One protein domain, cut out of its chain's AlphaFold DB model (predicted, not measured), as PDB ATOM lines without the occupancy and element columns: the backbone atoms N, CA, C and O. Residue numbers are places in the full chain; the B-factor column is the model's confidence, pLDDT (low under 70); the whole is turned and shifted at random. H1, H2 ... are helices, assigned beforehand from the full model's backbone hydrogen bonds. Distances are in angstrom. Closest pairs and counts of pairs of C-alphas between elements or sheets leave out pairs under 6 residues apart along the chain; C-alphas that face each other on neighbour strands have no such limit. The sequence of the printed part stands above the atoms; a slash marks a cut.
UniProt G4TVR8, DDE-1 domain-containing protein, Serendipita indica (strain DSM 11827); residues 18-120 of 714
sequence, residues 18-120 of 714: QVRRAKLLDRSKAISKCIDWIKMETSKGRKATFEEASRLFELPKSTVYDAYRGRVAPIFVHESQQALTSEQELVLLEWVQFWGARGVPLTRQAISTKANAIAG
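AT A GLANCE: This is residues 18 to 120 of the 714 residues of the protein "DDE-1 domain-containing protein" of Serendipita indica (strain DSM 11827) (UniProt G4TVR8). Two groups of helices lie one after the other in an elongated model, joined by one short helix: in one lobe the short H3 crosses the long helix H1 steeply, packing on its residues 31 to 35, and the short H2 packs on H3, while the helical hairpin of H5 and H6 makes the other lobe. H4 is the bridge, touching H1 and coming close to H5, and the first residues of H1, 18 to 23, stick out free. The printed part has 103 residues with six named helices, H1 to H6 in order along the chain, and no named strand; the class is all helix. It is only just extended, close to loose, with a radius of gyration of the C-alphas of 19.6 A, and the C-alphas span 60 by 28 by 20 A.

IN THESE COORDINATES: H1, the longest helix, is residues 18 to 43, 37.9 A from C-alpha 18 at (235.869, 252.813, 237.726) to C-alpha 43 at (225.851, 223.275, 216.264). H2 is residues 50 to 56, H3 residues 61 to 68 and H4 residues 75 to 81. H5 is residues 86 to 101, 22.4 A long, and H6 is residues 108 to 119, 16.0 A long, ending with C-alpha 119 at (255.055, 248.103, 223.744).

HOW THE PARTS SIT: H1 touches H3 with residues 31 to 35 alone; the closest C-alphas, of Ile 35 and Tyr 68, are 6.0 A apart, and the two run the same way at a steep tilt of 69 degrees, only just short of about perpendicular. H2 touches H3, about perpendicular at 75 degrees, with the C-alphas of Ser 54 and Lys 61 closest at 5.1 A. H1 and H2 are close but not clearly touching, the C-alphas of Cys 34 and Ala 53 being closest at 6.3 A. H1 touches H4 with residues 24 to 28 alone, about perpendicular at 87 degrees; the C-alphas of Ser 28 and Ile 75 are closest, 5.9 A apart. H4 and H5 are close but not clearly touching, with the C-alphas of Glu 79 and Ser 86 closest at 7.7 A. H5 and H6, a helical hairpin, touch and run opposite ways at a shallow tilt of 34 degrees, only just short of steep; the C-alphas of Leu 92 and Ala 115 are closest at 7.1 A. H1 is apart from both H5 and H6. In H1, H2, H3, H5 and H6 every O i to N i+4 pair is within hydrogen-bond range; in H4 it is 0 of 3, beside 3 of 4 O i to N i+3 pairs.

THE WHOLE: The C-alphas farthest apart, of Gly 45 and Gly 103, are 62.7 A apart. The printed part has no cut and no long link. The mean pLDDT of the printed part is 77.8; residues 18 to 25, 72 to 81 and 86 to 87 are under 70.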
ATOM      1  N   GLN A  18     235.726 254.215 237.328       37.50
ATOM      2  CA  GLN A  18     235.869 252.813 237.726       37.50
ATOM      3  C   GLN A  18     234.526 252.056 237.728       37.50
ATOM      4  O   GLN A  18     234.422 251.009 237.090       37.50
ATOM      5  N   VAL A  19     233.470 252.604 238.348       41.84
ATOM      6  CA  VAL A  19     232.135 251.965 238.399       41.84
ATOM      7  C   VAL A  19     231.516 251.854 237.002       41.84
ATOM      8  O   VAL A  19     230.863 250.859 236.677       41.84
ATOM      9  N   ARG A  20     231.753 252.849 236.136       41.91
ATOM     10  CA  ARG A  20     231.323 252.800 234.730       41.91
ATOM     11  C   ARG A  20     232.074 251.714 233.950       41.91
ATOM     12  O   ARG A  20     231.443 251.007 233.167       41.91
ATOM     13  N   ARG A  21     233.383 251.543 234.181       48.00
ATOM     14  CA  ARG A  21     234.208 250.502 233.540       48.00
ATOM     15  C   ARG A  21     233.834 249.088 233.998       48.00
ATOM     16  O   ARG A  21     233.747 248.213 233.146       48.00
ATOM     17  N   ALA A  22     233.550 248.873 235.284       51.88
ATOM     18  CA  ALA A  22     233.118 247.570 235.803       51.88
ATOM     19  C   ALA A  22     231.826 247.081 235.117       51.88
ATOM     20  O   ALA A  22     231.808 246.012 234.513       51.88
ATOM     21  N   LYS A  23     230.787 247.931 235.073       60.09
ATOM     22  CA  LYS A  23     229.518 247.623 234.382       60.09
ATOM     23  C   LYS A  23     229.681 247.385 232.877       60.09
ATOM     24  O   LYS A  23     228.933 246.607 232.289       60.09
ATOM     25  N   LEU A  24     230.639 248.061 232.242       59.75
ATOM     26  CA  LEU A  24     230.985 247.835 230.838       59.75
ATOM     27  C   LEU A  24     231.682 246.477 230.631       59.75
ATOM     28  O   LEU A  24     231.355 245.780 229.670       59.75
ATOM     29  N   LEU A  25     232.580 246.074 231.539       62.56
ATOM     30  CA  LEU A  25     233.235 244.762 231.513       62.56
ATOM     31  C   LEU A  25     232.227 243.614 231.651       62.56
ATOM     32  O   LEU A  25     232.242 242.702 230.825       62.56
ATOM     33  N   ASP A  26     231.331 243.675 232.638       70.94
ATOM     34  CA  ASP A  26     230.329 242.622 232.866       70.94
ATOM     35  C   ASP A  26     229.378 242.483 231.677       70.94
ATOM     36  O   ASP A  26     229.181 241.380 231.161       70.94
ATOM     37  N   ARG A  27     228.877 243.609 231.147       74.94
ATOM     38  CA  ARG A  27     228.055 243.606 229.929       74.94
ATOM     39  C   ARG A  27     228.810 243.013 228.736       74.94
ATOM     40  O   ARG A  27     228.216 242.280 227.953       74.94
ATOM     41  N   SER A  28     230.111 243.280 228.602       72.75
ATOM     42  CA  SER A  28     230.924 242.684 227.538       72.75
ATOM     43  C   SER A  28     231.123 241.175 227.710       72.75
ATOM     44  O   SER A  28     231.109 240.462 226.710       72.75
ATOM     45  N   LYS A  29     231.300 240.675 228.943       78.44
ATOM     46  CA  LYS A  29     231.401 239.230 229.221       78.44
ATOM     47  C   LYS A  29     230.080 238.513 228.935       78.44
ATOM     48  O   LYS A  29     230.093 237.435 228.344       78.44
ATOM     49  N   ALA A  30     228.953 239.125 229.307       81.56
ATOM     50  CA  ALA A  30     227.619 238.618 228.992       81.56
ATOM     51  C   ALA A  30     227.392 238.522 227.474       81.56
ATOM     52  O   ALA A  30     226.886 237.507 227.002       81.56
ATOM     53  N   ILE A  31     227.823 239.530 226.699       82.19
ATOM     54  CA  ILE A  31     227.712 239.521 225.231       82.19
ATOM     55  C   ILE A  31     228.495 238.353 224.617       82.19
ATOM     56  O   ILE A  31     227.906 237.606 223.840       82.19
ATOM     57  N   SER A  32     229.767 238.139 224.979       79.44
ATOM     58  CA  SER A  32     230.538 237.004 224.434       79.44
ATOM     59  C   SER A  32     229.882 235.658 224.759       79.44
ATOM     60  O   SER A  32     229.577 234.897 223.843       79.44
ATOM     61  N   LYS A  33     229.550 235.409 226.038       84.38
ATOM     62  CA  LYS A  33     228.883 234.164 226.466       84.38
ATOM     63  C   LYS A  33     227.555 233.926 225.739       84.38
ATOM     64  O   LYS A  33     227.253 232.791 225.383       84.38
ATOM     65  N   CYS A  34     226.788 234.988 225.489       87.38
ATOM     66  CA  CYS A  34     225.540 234.932 224.735       87.38
ATOM     67  C   CYS A  34     225.758 234.479 223.282       87.38
ATOM     68  O   CYS A  34     225.042 233.604 222.795       87.38
ATOM     69  N   ILE A  35     226.776 235.010 222.595       85.75
ATOM     70  CA  ILE A  35     227.083 234.615 221.213       85.75
ATOM     71  C   ILE A  35     227.625 233.185 221.133       85.75
ATOM     72  O   ILE A  35     227.217 232.434 220.245       85.75
ATOM     73  N   ASP A  36     228.491 232.785 222.062       86.38
ATOM     74  CA  ASP A  36     229.036 231.425 222.097       86.38
ATOM     75  C   ASP A  36     227.943 230.389 222.406       86.38
ATOM     76  O   ASP A  36     227.897 229.335 221.773       86.38
ATOM     77  N   TRP A  37     226.988 230.728 223.279       90.38
ATOM     78  CA  TRP A  37     225.803 229.906 223.531       90.38
ATOM     79  C   TRP A  37     224.911 229.758 222.288       90.38
ATOM     80  O   TRP A  37     224.558 228.633 221.939       90.38
ATOM     81  N   ILE A  38     224.608 230.844 221.558       87.44
ATOM     82  CA  ILE A  38     223.819 230.761 220.309       87.44
ATOM     83  C   ILE A  38     224.525 229.859 219.282       87.44
ATOM     84  O   ILE A  38     223.879 229.020 218.649       87.44
ATOM     85  N   LYS A  39     225.851 229.992 219.126       86.25
ATOM     86  CA  LYS A  39     226.649 229.146 218.221       86.25
ATOM     87  C   LYS A  39     226.625 227.673 218.641       86.25
ATOM     88  O   LYS A  39     226.421 226.814 217.788       86.25
ATOM     89  N   MET A  40     226.793 227.389 219.933       89.06
ATOM     90  CA  MET A  40     226.768 226.033 220.492       89.06
ATOM     91  C   MET A  40     225.390 225.368 220.341       89.06
ATOM     92  O   MET A  40     225.302 224.189 220.018       89.06
ATOM     93  N   GLU A  41     224.295 226.095 220.551       87.50
ATOM     94  CA  GLU A  41     222.953 225.541 220.332       87.50
ATOM     95  C   GLU A  41     222.690 225.289 218.840       87.50
ATOM     96  O   GLU A  41     222.139 224.248 218.476       87.50
ATOM     97  N   THR A  42     223.186 226.177 217.971       84.38
ATOM     98  CA  THR A  42     223.117 226.002 216.512       84.38
ATOM     99  C   THR A  42     223.893 224.763 216.048       84.38
ATOM    100  O   THR A  42     223.389 224.024 215.204       84.38
ATOM    101  N   SER A  43     225.075 224.479 216.613       82.94
ATOM    102  CA  SER A  43     225.851 223.275 216.264       82.94
ATOM    103  C   SER A  43     225.233 221.972 216.787       82.94
ATOM    104  O   SER A  43     225.447 220.924 216.183       82.94
ATOM    105  N   LYS A  44     224.393 222.028 217.829       88.12
ATOM    106  CA  LYS A  44     223.522 220.914 218.263       88.12
ATOM    107  C   LYS A  44     222.257 220.752 217.402       88.12
ATOM    108  O   LYS A  44     221.390 219.950 217.737       88.12
ATOM    109  N   GLY A  45     222.097 221.539 216.335       80.44
ATOM    110  CA  GLY A  45     220.913 221.524 215.471       80.44
ATOM    111  C   GLY A  45     219.695 222.274 216.026       80.44
ATOM    112  O   GLY A  45     218.651 222.297 215.370       80.44
ATOM    113  N   ARG A  46     219.794 222.931 217.195       86.38
ATOM    114  CA  ARG A  46     218.692 223.718 217.770       86.38
ATOM    115  C   ARG A  46     218.778 225.176 217.319       86.38
ATOM    116  O   ARG A  46     219.759 225.870 217.571       86.38
ATOM    117  N   LYS A  47     217.710 225.693 216.704       78.69
ATOM    118  CA  LYS A  47     217.588 227.127 216.386       78.69
ATOM    119  C   LYS A  47     217.269 227.936 217.650       78.69
ATOM    120  O   LYS A  47     216.112 228.269 217.893       78.69
ATOM    121  N   ALA A  48     218.294 228.254 218.438       81.88
ATOM    122  CA  ALA A  48     218.184 229.195 219.551       81.88
ATOM    123  C   ALA A  48     217.709 230.573 219.056       81.88
ATOM    124  O   ALA A  48     218.217 231.101 218.064       81.88
ATOM    125  N   THR A  49     216.728 231.169 219.738       87.31
ATOM    126  CA  THR A  49     216.172 232.467 219.318       87.31
ATOM    127  C   THR A  49     216.871 233.638 220.011       87.31
ATOM    128  O   THR A  49     217.285 233.546 221.165       87.31
ATOM    129  N   PHE A  50     216.945 234.801 219.350       87.56
ATOM    130  CA  PHE A  50     217.479 236.020 219.983       87.56
ATOM    131  C   PHE A  50     216.637 236.502 221.177       87.56
ATOM    132  O   PHE A  50     217.139 237.239 222.016       87.56
ATOM    133  N   GLU A  51     215.365 236.100 221.254       86.94
ATOM    134  CA  GLU A  51     214.465 236.379 222.380       86.94
ATOM    135  C   GLU A  51     214.861 235.567 223.625       86.94
ATOM    136  O   GLU A  51     214.979 236.102 224.724       86.94
ATOM    137  N   GLU A  52     215.130 234.277 223.431       87.69
ATOM    138  CA  GLU A  52     215.592 233.341 224.458       87.69
ATOM    139  C   GLU A  52     216.985 233.730 224.975       87.69
ATOM    140  O   GLU A  52     217.183 233.865 226.180       87.69
ATOM    141  N   ALA A  53     217.913 234.043 224.065       87.25
ATOM    142  CA  ALA A  53     219.245 234.546 224.401       87.25
ATOM    143  C   ALA A  53     219.206 235.906 225.136       87.25
ATOM    144  O   ALA A  53     219.981 236.143 226.060       87.25
ATOM    145  N   SER A  54     218.281 236.797 224.758       89.38
ATOM    146  CA  SER A  54     218.062 238.088 225.429       89.38
ATOM    147  C   SER A  54     217.627 237.912 226.887       89.38
ATOM    148  O   SER A  54     218.142 238.616 227.756       89.38
ATOM    149  N   ARG A  55     216.745 236.944 227.171       89.12
ATOM    150  CA  ARG A  55     216.298 236.621 228.537       89.12
ATOM    151  C   ARG A  55     217.370 235.896 229.348       89.12
ATOM    152  O   ARG A  55     217.600 236.270 230.488       89.12
ATOM    153  N   LEU A  56     218.045 234.905 228.760       89.75
ATOM    154  CA  LEU A  56     219.029 234.066 229.458       89.75
ATOM    155  C   LEU A  56     220.277 234.840 229.919       89.75
ATOM    156  O   LEU A  56     220.872 234.490 230.934       89.75
ATOM    157  N   PHE A  57     220.672 235.884 229.183       85.94
ATOM    158  CA  PHE A  57     221.865 236.690 229.474       85.94
ATOM    159  C   PHE A  57     221.552 238.129 229.926       85.94
ATOM    160  O   PHE A  57     222.472 238.935 230.032       85.94
ATOM    161  N   GLU A  58     220.276 238.466 230.160       89.12
ATOM    162  CA  GLU A  58     219.800 239.810 230.549       89.12
ATOM    163  C   GLU A  58     220.276 240.950 229.618       89.12
ATOM    164  O   GLU A  58     220.515 242.092 230.024       89.12
ATOM    165  N   LEU A  59     220.412 240.656 228.322       86.75
ATOM    166  CA  LEU A  59     220.870 241.606 227.307       86.75
ATOM    167  C   LEU A  59     219.701 242.108 226.457       86.75
ATOM    168  O   LEU A  59     218.874 241.300 226.040       86.75
ATOM    169  N   PRO A  60     219.651 243.402 226.078       89.19
ATOM    170  CA  PRO A  60     218.664 243.881 225.115       89.19
ATOM    171  C   PRO A  60     218.746 243.095 223.800       89.19
ATOM    172  O   PRO A  60     219.831 242.948 223.234       89.19
ATOM    173  N   LYS A  61     217.603 242.646 223.273       88.50
ATOM    174  CA  LYS A  61     217.506 241.874 222.019       88.50
ATOM    175  C   LYS A  61     218.248 242.516 220.838       88.50
ATOM    176  O   LYS A  61     218.859 241.806 220.044       88.50
ATOM    177  N   SER A  62     218.254 243.848 220.751       85.38
ATOM    178  CA  SER A  62     219.056 244.603 219.776       85.38
ATOM    179  C   SER A  62     220.559 244.380 219.959       85.38
ATOM    180  O   SER A  62     221.244 244.047 219.001       85.38
ATOM    181  N   THR A  63     221.067 244.451 221.196       84.38
ATOM    182  CA  THR A  63     222.475 244.161 221.519       84.38
ATOM    183  C   THR A  63     222.854 242.727 221.136       84.38
ATOM    184  O   THR A  63     223.921 242.527 220.565       84.38
ATOM    185  N   VAL A  64     221.983 241.742 221.389       85.56
ATOM    186  CA  VAL A  64     222.208 240.339 220.988       85.56
ATOM    187  C   VAL A  64     222.262 240.196 219.463       85.56
ATOM    188  O   VAL A  64     223.194 239.599 218.929       85.56
ATOM    189  N   TYR A  65     221.299 240.779 218.748       86.81
ATOM    190  CA  TYR A  65     221.221 240.733 217.284       86.81
ATOM    191  C   TYR A  65     222.393 241.447 216.592       86.81
ATOM    192  O   TYR A  65     222.926 240.966 215.586       86.81
ATOM    193  N   ASP A  66     222.819 242.591 217.127       82.06
ATOM    194  CA  ASP A  66     223.950 243.346 216.600       82.06
ATOM    195  C   ASP A  66     225.277 242.628 216.894       82.06
ATOM    196  O   ASP A  66     226.096 242.501 215.985       82.06
ATOM    197  N   ALA A  67     225.462 242.067 218.096       82.62
ATOM    198  CA  ALA A  67     226.631 241.254 218.442       82.62
ATOM    199  C   ALA A  67     226.719 239.957 217.616       82.62
ATOM    200  O   ALA A  67     227.792 239.625 217.116       82.62
ATOM    201  N   TYR A  68     225.598 239.261 217.383       83.25
ATOM    202  CA  TYR A  68     225.561 238.053 216.547       83.25
ATOM    203  C   TYR A  68     225.949 238.344 215.090       83.25
ATOM    204  O   TYR A  68     226.596 237.530 214.437       83.25
ATOM    205  N   ARG A  69     225.612 239.541 214.589       83.88
ATOM    206  CA  ARG A  69     226.052 240.049 213.278       83.88
ATOM    207  C   ARG A  69     227.424 240.747 213.307       83.88
ATOM    208  O   ARG A  69     227.759 241.427 212.342       83.88
ATOM    209  N   GLY A  70     228.193 240.645 214.395       74.44
ATOM    210  CA  GLY A  70     229.528 241.246 214.526       74.44
ATOM    211  C   GLY A  70     229.564 242.781 214.580       74.44
ATOM    212  O   GLY A  70     230.635 243.368 214.477       74.44
ATOM    213  N   ARG A  71     228.414 243.452 214.744       77.94
ATOM    214  CA  ARG A  71     228.288 244.924 214.769       77.94
ATOM    215  C   ARG A  71     228.505 245.538 216.155       77.94
ATOM    216  O   ARG A  71     228.687 246.747 216.258       77.94
ATOM    217  N   VAL A  72     228.513 244.722 217.210       65.69
ATOM    218  CA  VAL A  72     228.956 245.111 218.558       65.69
ATOM    219  C   VAL A  72     230.153 244.245 218.926       65.69
ATOM    220  O   VAL A  72     230.000 243.056 219.202       65.69
ATOM    221  N   ALA A  73     231.342 244.844 218.925       59.91
ATOM    222  CA  ALA A  73     232.553 244.192 219.402       59.91
ATOM    223  C   ALA A  73     232.547 244.128 220.945       59.91
ATOM    224  O   ALA A  73     232.284 245.145 221.596       59.91
ATOM    225  N   PRO A  74     232.852 242.970 221.560       58.31
ATOM    226  CA  PRO A  74     233.242 242.909 222.963       58.31
ATOM    227  C   PRO A  74     234.399 243.874 223.256       58.31
ATOM    228  O   PRO A  74     235.297 244.044 222.436       58.31
ATOM    229  N   ILE A  75     234.442 244.451 224.455       56.72
ATOM    230  CA  ILE A  75     235.529 245.349 224.885       56.72
ATOM    231  C   ILE A  75     236.891 244.636 224.825       56.72
ATOM    232  O   ILE A  75     237.887 245.250 224.458       56.72
ATOM    233  N   PHE A  76     236.903 243.325 225.079       52.25
ATOM    234  CA  PHE A  76     238.075 242.453 224.954       52.25
ATOM    235  C   PHE A  76     238.561 242.271 223.501       52.25
ATOM    236  O   PHE A  76     239.744 242.056 223.276       52.25
ATOM    237  N   VAL A  77     237.709 242.449 222.479       49.72
ATOM    238  CA  VAL A  77     238.176 242.444 221.074       49.72
ATOM    239  C   VAL A  77     239.120 243.621 220.809       49.72
ATOM    240  O   VAL A  77     240.057 243.487 220.024       49.72
ATOM    241  N   HIS A  78     238.957 244.736 221.527       54.72
ATOM    242  CA  HIS A  78     239.894 245.855 221.471       54.72
ATOM    243  C   HIS A  78     241.171 245.656 222.310       54.72
ATOM    244  O   HIS A  78     242.084 246.458 222.143       54.72
ATOM    245  N   GLU A  79     241.316 244.615 223.146       57.41
ATOM    246  CA  GLU A  79     242.614 244.315 223.793       57.41
ATOM    247  C   GLU A  79     243.680 243.977 222.742       57.41
ATOM    248  O   GLU A  79     244.783 244.510 222.799       57.41
ATOM    249  N   SER A  80     243.309 243.233 221.692       56.81
ATOM    250  CA  SER A  80     244.167 242.989 220.516       56.81
ATOM    251  C   SER A  80     244.614 244.267 219.782       56.81
ATOM    252  O   SER A  80     245.601 244.259 219.046       56.81
ATOM    253  N   GLN A  81     243.895 245.376 219.980       63.31
ATOM    254  CA  GLN A  81     244.184 246.681 219.382       63.31
ATOM    255  C   GLN A  81     244.936 247.615 220.344       63.31
ATOM    256  O   GLN A  81     245.420 248.665 219.915       63.31
ATOM    257  N   GLN A  82     245.056 247.262 221.628       71.00
ATOM    258  CA  GLN A  82     245.813 248.053 222.593       71.00
ATOM    259  C   GLN A  82     247.321 247.914 222.357       71.00
ATOM    260  O   GLN A  82     247.831 246.930 221.821       71.00
ATOM    261  N   ALA A  83     248.060 248.964 222.719       76.00
ATOM    262  CA  ALA A  83     249.513 248.979 222.575       76.00
ATOM    263  C   ALA A  83     250.237 248.208 223.692       76.00
ATOM    264  O   ALA A  83     251.392 247.847 223.506       76.00
ATOM    265  N   LEU A  84     249.549 247.962 224.809       76.94
ATOM    266  CA  LEU A  84     249.996 247.196 225.970       76.94
ATOM    267  C   LEU A  84     248.922 246.153 226.299       76.94
ATOM    268  O   LEU A  84     247.740 246.429 226.085       76.94
ATOM    269  N   THR A  85     249.311 244.999 226.842       76.62
ATOM    270  CA  THR A  85     248.350 244.058 227.446       76.62
ATOM    271  C   THR A  85     247.823 244.589 228.783       76.62
ATOM    272  O   THR A  85     248.405 245.508 229.370       76.62
ATOM    273  N   SER A  86     246.744 243.993 229.297       68.19
ATOM    274  CA  SER A  86     246.178 244.342 230.607       68.19
ATOM    275  C   SER A  86     247.207 244.198 231.747       68.19
ATOM    276  O   SER A  86     247.260 245.039 232.641       68.19
ATOM    277  N   GLU A  87     248.088 243.199 231.678       68.31
ATOM    278  CA  GLU A  87     249.162 242.927 232.645       68.31
ATOM    279  C   GLU A  87     250.296 243.952 232.519       68.31
ATOM    280  O   GLU A  87     250.754 244.508 233.515       68.31
ATOM    281  N   GLN A  88     250.715 244.271 231.290       76.38
ATOM    282  CA  GLN A  88     251.715 245.312 231.031       76.38
ATOM    283  C   GLN A  88     251.238 246.697 231.496       76.38
ATOM    284  O   GLN A  88     252.031 247.504 231.985       76.38
ATOM    285  N   GLU A  89     249.941 246.977 231.354       75.06
ATOM    286  CA  GLU A  89     249.315 248.199 231.848       75.06
ATOM    287  C   GLU A  89     249.285 248.241 233.387       75.06
ATOM    288  O   GLU A  89     249.541 249.297 233.965       75.06
ATOM    289  N   LEU A  90     249.034 247.106 234.058       72.50
ATOM    290  CA  LEU A  90     249.114 246.988 235.520       72.50
ATOM    291  C   LEU A  90     250.541 247.216 236.033       72.50
ATOM    292  O   LEU A  90     250.734 248.092 236.871       72.50
ATOM    293  N   VAL A  91     251.548 246.546 235.462       76.38
ATOM    294  CA  VAL A  91     252.967 246.738 235.829       76.38
ATOM    295  C   VAL A  91     253.409 248.194 235.628       76.38
ATOM    296  O   VAL A  91     254.157 248.748 236.436       76.38
ATOM    297  N   LEU A  92     252.927 248.866 234.575       79.44
ATOM    298  CA  LEU A  92     253.201 250.289 234.362       79.44
ATOM    299  C   LEU A  92     252.533 251.177 235.431       79.44
ATOM    300  O   LEU A  92     253.132 252.169 235.853       79.44
ATOM    301  N   LEU A  93     251.319 250.840 235.881       77.81
ATOM    302  CA  LEU A  93     250.625 251.550 236.962       77.81
ATOM    303  C   LEU A  93     251.305 251.330 238.320       77.81
ATOM    304  O   LEU A  93     251.516 252.304 239.040       77.81
ATOM    305  N   GLU A  94     251.712 250.102 238.640       75.25
ATOM    306  CA  GLU A  94     252.493 249.769 239.839       75.25
ATOM    307  C   GLU A  94     253.832 250.514 239.855       75.25
ATOM    308  O   GLU A  94     254.198 251.115 240.863       75.25
ATOM    309  N   TRP A  95     254.529 250.586 238.717       82.06
ATOM    310  CA  TRP A  95     255.761 251.366 238.575       82.06
ATOM    311  C   TRP A  95     255.530 252.865 238.832       82.06
ATOM    312  O   TRP A  95     256.308 253.502 239.545       82.06
ATOM    313  N   VAL A  96     254.436 253.440 238.317       82.50
ATOM    314  CA  VAL A  96     254.052 254.837 238.597       82.50
ATOM    315  C   VAL A  96     253.730 255.049 240.080       82.50
ATOM    316  O   VAL A  96     254.167 256.047 240.658       82.50
ATOM    317  N   GLN A  97     253.009 254.118 240.709       78.75
ATOM    318  CA  GLN A  97     252.688 254.161 242.140       78.75
ATOM    319  C   GLN A  97     253.953 254.064 243.004       78.75
ATOM    320  O   GLN A  97     254.132 254.881 243.902       78.75
ATOM    321  N   PHE A  98     254.864 253.144 242.686       80.50
ATOM    322  CA  PHE A  98     256.136 252.928 243.381       80.50
ATOM    323  C   PHE A  98     257.019 254.183 243.406       80.50
ATOM    324  O   PHE A  98     257.491 254.598 244.466       80.50
ATOM    325  N   TRP A  99     257.214 254.837 242.255       81.38
ATOM    326  CA  TRP A  99     257.986 256.083 242.192       81.38
ATOM    327  C   TRP A  99     257.253 257.263 242.846       81.38
ATOM    328  O   TRP A  99     257.886 258.087 243.512       81.38
ATOM    329  N   GLY A 100     255.921 257.316 242.736       81.69
ATOM    330  CA  GLY A 100     255.089 258.289 243.449       81.69
ATOM    331  C   GLY A 100     255.212 258.174 244.973       81.69
ATOM    332  O   GLY A 100     255.464 259.177 245.640       81.69
ATOM    333  N   ALA A 101     255.127 256.955 245.512       76.50
ATOM    334  CA  ALA A 101     255.262 256.648 246.938       76.50
ATOM    335  C   ALA A 101     256.663 256.954 247.502       76.50
ATOM    336  O   ALA A 101     256.812 257.158 248.701       76.50
ATOM    337  N   ARG A 102     257.682 257.039 246.637       77.38
ATOM    338  CA  ARG A 102     259.053 257.462 246.977       77.38
ATOM    339  C   ARG A 102     259.294 258.971 246.847       77.38
ATOM    340  O   ARG A 102     260.420 259.424 247.023       77.38
ATOM    341  N   GLY A 103     258.268 259.760 246.521       80.00
ATOM    342  CA  GLY A 103     258.396 261.210 246.352       80.00
ATOM    343  C   GLY A 103     259.075 261.630 245.046       80.00
ATOM    344  O   GLY A 103     259.466 262.787 244.906       80.00
ATOM    345  N   VAL A 104     259.176 260.717 244.071       85.12
ATOM    346  CA  VAL A 104     259.741 260.962 242.734       85.12
ATOM    347  C   VAL A 104     258.637 260.768 241.678       85.12
ATOM    348  O   VAL A 104     258.702 259.850 240.861       85.12
ATOM    349  N   PRO A 105     257.563 261.586 241.691       84.50
ATOM    350  CA  PRO A 105     256.438 261.413 240.780       84.50
ATOM    351  C   PRO A 105     256.882 261.576 239.323       84.50
ATOM    352  O   PRO A 105     257.504 262.570 238.941       84.50
ATOM    353  N   LEU A 106     256.537 260.591 238.494       85.56
ATOM    354  CA  LEU A 106     256.987 260.529 237.109       85.56
ATOM    355  C   LEU A 106     256.249 261.533 236.218       85.56
ATOM    356  O   LEU A 106     255.033 261.713 236.304       85.56
ATOM    357  N   THR A 107     256.982 262.157 235.295       86.38
ATOM    358  CA  THR A 107     256.374 263.010 234.271       86.38
ATOM    359  C   THR A 107     255.650 262.164 233.224       86.38
ATOM    360  O   THR A 107     256.019 261.022 232.947       86.38
ATOM    361  N   ARG A 108     254.663 262.758 232.541       82.88
ATOM    362  CA  ARG A 108     253.992 262.120 231.394       82.88
ATOM    363  C   ARG A 108     254.980 261.656 230.310       82.88
ATOM    364  O   ARG A 108     254.718 260.659 229.643       82.88
ATOM    365  N   GLN A 109     256.106 262.354 230.144       84.06
ATOM    366  CA  GLN A 109     257.167 261.950 229.223       84.06
ATOM    367  C   GLN A 109     257.884 260.685 229.710       84.06
ATOM    368  O   GLN A 109     258.008 259.750 228.932       84.06
ATOM    369  N   ALA A 110     258.275 260.606 230.988       86.25
ATOM    370  CA  ALA A 110     258.908 259.411 231.556       86.25
ATOM    371  C   ALA A 110     257.999 258.169 231.466       86.25
ATOM    372  O   ALA A 110     258.453 257.097 231.059       86.25
ATOM    373  N   ILE A 111     256.703 258.332 231.764       87.50
ATOM    374  CA  ILE A 111     255.696 257.268 231.622       87.50
ATOM    375  C   ILE A 111     255.565 256.840 230.155       87.50
ATOM    376  O   ILE A 111     255.610 255.649 229.863       87.50
ATOM    377  N   SER A 112     255.473 257.797 229.223       84.94
ATOM    378  CA  SER A 112     255.415 257.517 227.781       84.94
ATOM    379  C   SER A 112     256.654 256.760 227.295       84.94
ATOM    380  O   SER A 112     256.512 255.737 226.636       84.94
ATOM    381  N   THR A 113     257.866 257.181 227.675       87.94
ATOM    382  CA  THR A 113     259.112 256.484 227.317       87.94
ATOM    383  C   THR A 113     259.104 255.030 227.792       87.94
ATOM    384  O   THR A 113     259.408 254.135 227.005       87.94
ATOM    385  N   LYS A 114     258.706 254.768 229.046       88.50
ATOM    386  CA  LYS A 114     258.634 253.398 229.580       88.50
ATOM    387  C   LYS A 114     257.551 252.567 228.888       88.50
ATOM    388  O   LYS A 114     257.812 251.423 228.532       88.50
ATOM    389  N   ALA A 115     256.376 253.144 228.646       87.19
ATOM    390  CA  ALA A 115     255.284 252.483 227.939       87.19
ATOM    391  C   ALA A 115     255.656 252.138 226.486       87.19
ATOM    392  O   ALA A 115     255.392 251.026 226.040       87.19
ATOM    393  N   ASN A 116     256.335 253.045 225.774       89.00
ATOM    394  CA  ASN A 116     256.842 252.797 224.421       89.00
ATOM    395  C   ASN A 116     257.872 251.659 224.400       89.00
ATOM    396  O   ASN A 116     257.859 250.842 223.483       89.00
ATOM    397  N   ALA A 117     258.743 251.592 225.414       87.12
ATOM    398  CA  ALA A 117     259.736 250.528 225.545       87.12
ATOM    399  C   ALA A 117     259.098 249.154 225.824       87.12
ATOM    400  O   ALA A 117     259.555 248.162 225.271       87.12
ATOM    401  N   ILE A 118     258.030 249.092 226.632       85.94
ATOM    402  CA  ILE A 118     257.277 247.848 226.885       85.94
ATOM    403  C   ILE A 118     256.489 247.417 225.634       85.94
ATOM    404  O   ILE A 118     256.469 246.241 225.292       85.94
ATOM    405  N   ALA A 119     255.864 248.368 224.934       84.56
ATOM    406  CA  ALA A 119     255.055 248.103 223.744       84.56
ATOM    407  C   ALA A 119     255.875 247.808 222.470       84.56
ATOM    408  O   ALA A 119     255.307 247.381 221.466       84.56
ATOM    409  N   GLY A 120     257.169 248.150 222.448       83.75
ATOM    410  CA  GLY A 120     257.998 248.173 221.232       83.75
ATOM    411  C   GLY A 120     257.559 249.209 220.181       83.75
ATOM    412  O   GLY A 120     258.105 249.250 219.081       83.75
TER     413      GLY A 120